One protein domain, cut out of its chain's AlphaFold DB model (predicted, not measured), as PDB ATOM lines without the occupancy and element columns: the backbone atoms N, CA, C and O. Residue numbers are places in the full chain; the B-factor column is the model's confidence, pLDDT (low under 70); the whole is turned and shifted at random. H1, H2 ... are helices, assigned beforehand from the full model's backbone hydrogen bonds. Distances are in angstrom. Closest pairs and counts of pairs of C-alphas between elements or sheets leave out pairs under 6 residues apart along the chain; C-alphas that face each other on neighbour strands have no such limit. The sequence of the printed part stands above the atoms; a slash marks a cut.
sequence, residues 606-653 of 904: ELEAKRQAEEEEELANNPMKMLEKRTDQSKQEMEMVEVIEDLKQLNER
ATOM      1  N   GLU A 606     294.171 216.883 220.268       80.94
ATOM      2  CA  GLU A 606     294.882 216.304 221.418       80.94
ATOM      3  C   GLU A 606     295.442 217.376 222.377       80.94
ATOM      4  O   GLU A 606     295.361 217.227 223.598       80.94
ATOM      5  N   LEU A 607     295.958 218.493 221.845       82.56
ATOM      6  CA  LEU A 607     296.418 219.638 222.646       82.56
ATOM      7  C   LEU A 607     295.265 220.406 223.310       82.56
ATOM      8  O   LEU A 607     295.436 220.932 224.409       82.56
ATOM      9  N   GLU A 608     294.109 220.495 222.654       81.06
ATOM     10  CA  GLU A 608     292.929 221.181 223.183       81.06
ATOM     11  C   GLU A 608     292.239 220.355 224.275       81.06
ATOM     12  O   GLU A 608     291.984 220.884 225.355       81.06
ATOM     13  N   ALA A 609     292.060 219.048 224.061       87.12
ATOM     14  CA  ALA A 609     291.561 218.132 225.087       87.12
ATOM     15  C   ALA A 609     292.475 218.096 226.326       87.12
ATOM     16  O   ALA A 609     291.988 218.109 227.457       87.12
ATOM     17  N   LYS A 610     293.806 218.122 226.135       87.25
ATOM     18  CA  LYS A 610     294.760 218.197 227.251       87.25
ATOM     19  C   LYS A 610     294.627 219.500 228.045       87.25
ATOM     20  O   LYS A 610     294.642 219.444 229.269       87.25
ATOM     21  N   ARG A 611     294.438 220.646 227.376       84.12
ATOM     22  CA  ARG A 611     294.197 221.928 228.060       84.12
ATOM     23  C   ARG A 611     292.884 221.916 228.842       84.12
ATOM     24  O   ARG A 611     292.857 222.381 229.971       84.12
ATOM     25  N   GLN A 612     291.812 221.364 228.272       81.62
ATOM     26  CA  GLN A 612     290.521 221.258 228.961       81.62
ATOM     27  C   GLN A 612     290.624 220.401 230.233       81.62
ATOM     28  O   GLN A 612     290.087 220.791 231.265       81.62
ATOM     29  N   ALA A 613     291.376 219.295 230.189       88.12
ATOM     30  CA  ALA A 613     291.655 218.475 231.370       88.12
ATOM     31  C   ALA A 613     292.520 219.206 232.418       88.12
ATOM     32  O   ALA A 613     292.243 219.105 233.609       88.12
ATOM     33  N   GLU A 614     293.528 219.979 231.994       85.69
ATOM     34  CA  GLU A 614     294.329 220.832 232.891       85.69
ATOM     35  C   GLU A 614     293.470 221.928 233.551       85.69
ATOM     36  O   GLU A 614     293.574 222.154 234.755       85.69
ATOM     37  N   GLU A 615     292.565 222.567 232.802       82.12
ATOM     38  CA  GLU A 615     291.612 223.548 233.335       82.12
ATOM     39  C   GLU A 615     290.601 222.915 234.312       82.12
ATOM     40  O   GLU A 615     290.251 223.540 235.316       82.12
ATOM     41  N   GLU A 616     290.139 221.686 234.057       80.38
ATOM     42  CA  GLU A 616     289.256 220.934 234.962       80.38
ATOM     43  C   GLU A 616     289.984 220.505 236.250       80.38
ATOM     44  O   GLU A 616     289.442 220.676 237.344       80.38
ATOM     45  N   GLU A 617     291.234 220.044 236.154       83.56
ATOM     46  CA  GLU A 617     292.070 219.710 237.314       83.56
ATOM     47  C   GLU A 617     292.405 220.954 238.161       83.56
ATOM     48  O   GLU A 617     292.338 220.900 239.392       83.56
ATOM     49  N   GLU A 618     292.700 222.103 237.543       79.38
ATOM     50  CA  GLU A 618     292.884 223.368 238.269       79.38
ATOM     51  C   GLU A 618     291.607 223.829 238.990       79.38
ATOM     52  O   GLU A 618     291.687 224.399 240.082       79.38
ATOM     53  N   LEU A 619     290.428 223.584 238.408       76.69
ATOM     54  CA  LEU A 619     289.137 223.896 239.032       76.69
ATOM     55  C   LEU A 619     288.799 222.933 240.175       76.69
ATOM     56  O   LEU A 619     288.251 223.371 241.184       76.69
ATOM     57  N   ALA A 620     289.151 221.652 240.056       77.62
ATOM     58  CA  ALA A 620     288.984 220.672 241.127       77.62
ATOM     59  C   ALA A 620     289.926 220.943 242.315       77.62
ATOM     60  O   ALA A 620     289.504 220.864 243.470       77.62
ATOM     61  N   ASN A 621     291.187 221.299 242.044       80.38
ATOM     62  CA  ASN A 621     292.201 221.540 243.074       80.38
ATOM     63  C   ASN A 621     292.088 222.916 243.758       80.38
ATOM     64  O   ASN A 621     292.545 223.064 244.893       80.38
ATOM     65  N   ASN A 622     291.500 223.930 243.109       84.38
ATOM     66  CA  ASN A 622     291.357 225.271 243.683       84.38
ATOM     67  C   ASN A 622     289.876 225.653 243.914       84.38
ATOM     68  O   ASN A 622     289.223 226.175 243.004       84.38
ATOM     69  N   PRO A 623     289.346 225.502 245.147       78.50
ATOM     70  CA  PRO A 623     287.951 225.830 245.444       78.50
ATOM     71  C   PRO A 623     287.637 227.329 245.315       78.50
ATOM     72  O   PRO A 623     286.485 227.683 245.077       78.50
ATOM     73  N   MET A 624     288.634 228.218 245.418       83.19
ATOM     74  CA  MET A 624     288.438 229.652 245.171       83.19
ATOM     75  C   MET A 624     288.222 229.923 243.677       83.19
ATOM     76  O   MET A 624     287.306 230.659 243.328       83.19
ATOM     77  N   LYS A 625     288.987 229.259 242.797       83.00
ATOM     78  CA  LYS A 625     288.826 229.339 241.334       83.00
ATOM     79  C   LYS A 625     287.512 228.703 240.863       83.00
ATOM     80  O   LYS A 625     286.876 229.204 239.939       83.00
ATOM     81  N   MET A 626     287.063 227.631 241.524       82.25
ATOM     82  CA  MET A 626     285.733 227.051 241.296       82.25
ATOM     83  C   MET A 626     284.608 228.020 241.698       82.25
ATOM     84  O   MET A 626     283.638 228.167 240.955       82.25
ATOM     85  N   LEU A 627     284.739 228.700 242.844       82.56
ATOM     86  CA  LEU A 627     283.791 229.734 243.276       82.56
ATOM     87  C   LEU A 627     283.779 230.925 242.311       82.56
ATOM     88  O   LEU A 627     282.699 231.326 241.896       82.56
ATOM     89  N   GLU A 628     284.949 231.422 241.908       86.50
ATOM     90  CA  GLU A 628     285.123 232.513 240.939       86.50
ATOM     91  C   GLU A 628     284.444 232.182 239.600       86.50
ATOM     92  O   GLU A 628     283.533 232.900 239.181       86.50
ATOM     93  N   LYS A 629     284.766 231.027 238.996       85.81
ATOM     94  CA  LYS A 629     284.128 230.558 237.753       85.81
ATOM     95  C   LYS A 629     282.616 230.374 237.904       85.81
ATOM     96  O   LYS A 629     281.881 230.655 236.961       85.81
ATOM     97  N   ARG A 630     282.125 229.946 239.074       83.38
ATOM     98  CA  ARG A 630     280.683 229.843 239.350       83.38
ATOM     99  C   ARG A 630     280.023 231.219 239.477       83.38
ATOM    100  O   ARG A 630     278.928 231.396 238.954       83.38
ATOM    101  N   THR A 631     280.662 232.188 240.133       89.00
ATOM    102  CA  THR A 631     280.142 233.562 240.212       89.00
ATOM    103  C   THR A 631     280.162 234.262 238.860       89.00
ATOM    104  O   THR A 631     279.188 234.931 238.533       89.00
ATOM    105  N   ASP A 632     281.197 234.055 238.044       85.19
ATOM    106  CA  ASP A 632     281.259 234.586 236.681       85.19
ATOM    107  C   ASP A 632     280.248 233.907 235.755       85.19
ATOM    108  O   ASP A 632     279.596 234.598 234.977       85.19
ATOM    109  N   GLN A 633     280.041 232.589 235.868       87.31
ATOM    110  CA  GLN A 633     278.979 231.899 235.133       87.31
ATOM    111  C   GLN A 633     277.602 232.451 235.518       87.31
ATOM    112  O   GLN A 633     276.861 232.878 234.639       87.31
ATOM    113  N   SER A 634     277.263 232.520 236.810       88.19
ATOM    114  CA  SER A 634     275.970 233.073 237.236       88.19
ATOM    115  C   SER A 634     275.820 234.558 236.885       88.19
ATOM    116  O   SER A 634     274.714 235.005 236.603       88.19
ATOM    117  N   LYS A 635     276.913 235.328 236.841       91.94
ATOM    118  CA  LYS A 635     276.909 236.710 236.348       91.94
ATOM    119  C   LYS A 635     276.628 236.779 234.844       91.94
ATOM    120  O   LYS A 635     275.778 237.564 234.449       91.94
ATOM    121  N   GLN A 636     277.278 235.947 234.031       86.44
ATOM    122  CA  GLN A 636     277.019 235.849 232.587       86.44
ATOM    123  C   GLN A 636     275.596 235.354 232.297       86.44
ATOM    124  O   GLN A 636     274.963 235.833 231.363       86.44
ATOM    125  N   GLU A 637     275.066 234.435 233.106       85.69
ATOM    126  CA  GLU A 637     273.676 233.972 233.023       85.69
ATOM    127  C   GLU A 637     272.686 235.098 233.371       85.69
ATOM    128  O   GLU A 637     271.717 235.286 232.639       85.69
ATOM    129  N   MET A 638     272.947 235.898 234.415       88.69
ATOM    130  CA  MET A 638     272.139 237.086 234.738       88.69
ATOM    131  C   MET A 638     272.218 238.160 233.643       88.69
ATOM    132  O   MET A 638     271.179 238.629 233.195       88.69
ATOM    133  N   GLU A 639     273.419 238.501 233.167       90.00
ATOM    134  CA  GLU A 639     273.653 239.492 232.102       90.00
ATOM    135  C   GLU A 639     272.981 239.065 230.780       90.00
ATOM    136  O   GLU A 639     272.361 239.874 230.093       90.00
ATOM    137  N   MET A 640     273.008 237.767 230.455       84.62
ATOM    138  CA  MET A 640     272.286 237.204 229.309       84.62
ATOM    139  C   MET A 640     270.761 237.276 229.487       84.62
ATOM    140  O   MET A 640     270.050 237.558 228.524       84.62
ATOM    141  N   VAL A 641     270.239 237.031 230.694       88.94
ATOM    142  CA  VAL A 641     268.800 237.153 230.988       88.94
ATOM    143  C   VAL A 641     268.344 238.612 230.918       88.94
ATOM    144  O   VAL A 641     267.324 238.875 230.286       88.94
ATOM    145  N   GLU A 642     269.113 239.553 231.469       91.00
ATOM    146  CA  GLU A 642     268.858 240.999 231.401       91.00
ATOM    147  C   GLU A 642     268.791 241.476 229.940       91.00
ATOM    148  O   GLU A 642     267.783 242.046 229.521       91.00
ATOM    149  N   VAL A 643     269.779 241.113 229.111       90.94
ATOM    150  CA  VAL A 643     269.775 241.394 227.661       90.94
ATOM    151  C   VAL A 643     268.566 240.769 226.947       90.94
ATOM    152  O   VAL A 643     268.001 241.373 226.033       90.94
ATOM    153  N   ILE A 644     268.126 239.573 227.351       87.19
ATOM    154  CA  ILE A 644     266.933 238.921 226.789       87.19
ATOM    155  C   ILE A 644     265.637 239.630 227.222       87.19
ATOM    156  O   ILE A 644     264.693 239.684 226.430       87.19
ATOM    157  N   GLU A 645     265.551 240.173 228.437       87.50
ATOM    158  CA  GLU A 645     264.387 240.946 228.888       87.50
ATOM    159  C   GLU A 645     264.330 242.343 228.263       87.50
ATOM    160  O   GLU A 645     263.257 242.746 227.812       87.50
ATOM    161  N   ASP A 646     265.465 243.023 228.099       88.00
ATOM    162  CA  ASP A 646     265.552 244.277 227.340       88.00
ATOM    163  C   ASP A 646     265.113 244.088 225.880       88.00
ATOM    164  O   ASP A 646     264.302 244.863 225.363       88.00
ATOM    165  N   LEU A 647     265.565 243.017 225.217       83.31
ATOM    166  CA  LEU A 647     265.130 242.679 223.856       83.31
ATOM    167  C   LEU A 647     263.629 242.349 223.781       83.31
ATOM    168  O   LEU A 647     262.976 242.709 222.799       83.31
ATOM    169  N   LYS A 648     263.051 241.706 224.805       80.38
ATOM    170  CA  LYS A 648     261.594 241.489 224.888       80.38
ATOM    171  C   LYS A 648     260.844 242.810 225.045       80.38
ATOM    172  O   LYS A 648     259.934 243.057 224.264       80.38
ATOM    173  N   GLN A 649     261.248 243.673 225.980       84.06
ATOM    174  CA  GLN A 649     260.610 244.977 226.183       84.06
ATOM    175  C   GLN A 649     260.732 245.891 224.958       84.06
ATOM    176  O   GLN A 649     259.820 246.670 224.681       84.06
ATOM    177  N   LEU A 650     261.849 245.823 224.227       78.44
ATOM    178  CA  LEU A 650     262.033 246.551 222.974       78.44
ATOM    179  C   LEU A 650     261.021 246.072 221.923       78.44
ATOM    180  O   LEU A 650     260.299 246.886 221.353       78.44
ATOM    181  N   ASN A 651     260.920 244.755 221.718       72.12
ATOM    182  CA  ASN A 651     259.964 244.157 220.784       72.12
ATOM    183  C   ASN A 651     258.502 244.428 221.181       72.12
ATOM    184  O   ASN A 651     257.677 244.709 220.316       72.12
ATOM    185  N   GLU A 652     258.176 244.394 222.475       75.62
ATOM    186  CA  GLU A 652     256.831 244.670 222.993       75.62
ATOM    187  C   GLU A 652     256.432 246.145 222.813       75.62
ATOM    188  O   GLU A 652     255.308 246.433 222.407       75.62
ATOM    189  N   ARG A 653     257.370 247.087 223.004       70.19
ATOM    190  CA  ARG A 653     257.158 248.509 222.673       70.19
ATOM    191  C   ARG A 653     256.957 248.727 221.169       70.19
ATOM    192  O   ARG A 653     256.078 249.494 220.785       70.19
TER     193      ARG A 653
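Overview. This is residues 606 to 653 of the 904 residues of the protein "Splicing factor YJU2" of Clonorchis sinensis (UniProt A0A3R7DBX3). Two helices meet near their ends as an open L, the shorter H1 leading through a one-residue turn into the long arm H2. The two arms make a corner and otherwise stand free of each other. The printed part has 48 residues with two named helices, H1 then H2, and no named strand; its class is all helix. It is extended, with a radius of gyration of the C-alphas of 16.7 A, and flat, spanning 48 by 27 by 7 A.

Arrangement. H1, residues 606 to 621, and H2, residues 623 to 653, touch only at the corner by their link, H1 with residues 618 to 620 alone and H2 with residues 625 to 626 alone. Their closest C-alphas, those of Leu 619 and Met 626, are 5.2 A apart. Their lines are about perpendicular, at 74 degrees, and their centres are 25.1 A apart. In H1 and H2 every O i to N i+4 pair is within hydrogen-bond range.

Along the chain. H1 begins at C-alpha 606 (294.882, 216.304, 221.418) and is 22.4 A long from first to last C-alpha. H2 is 44.5 A long and ends at C-alpha 653 (257.158, 248.509, 222.673).

Size, cuts and confidence. The C-alphas of Glu 606 and Arg 653, the two farthest apart, are 49.6 A apart. The printed part has no cut, and the link from H1 to H2 is tight. The mean pLDDT of the printed part is 83.8, and no printed residue is under 70.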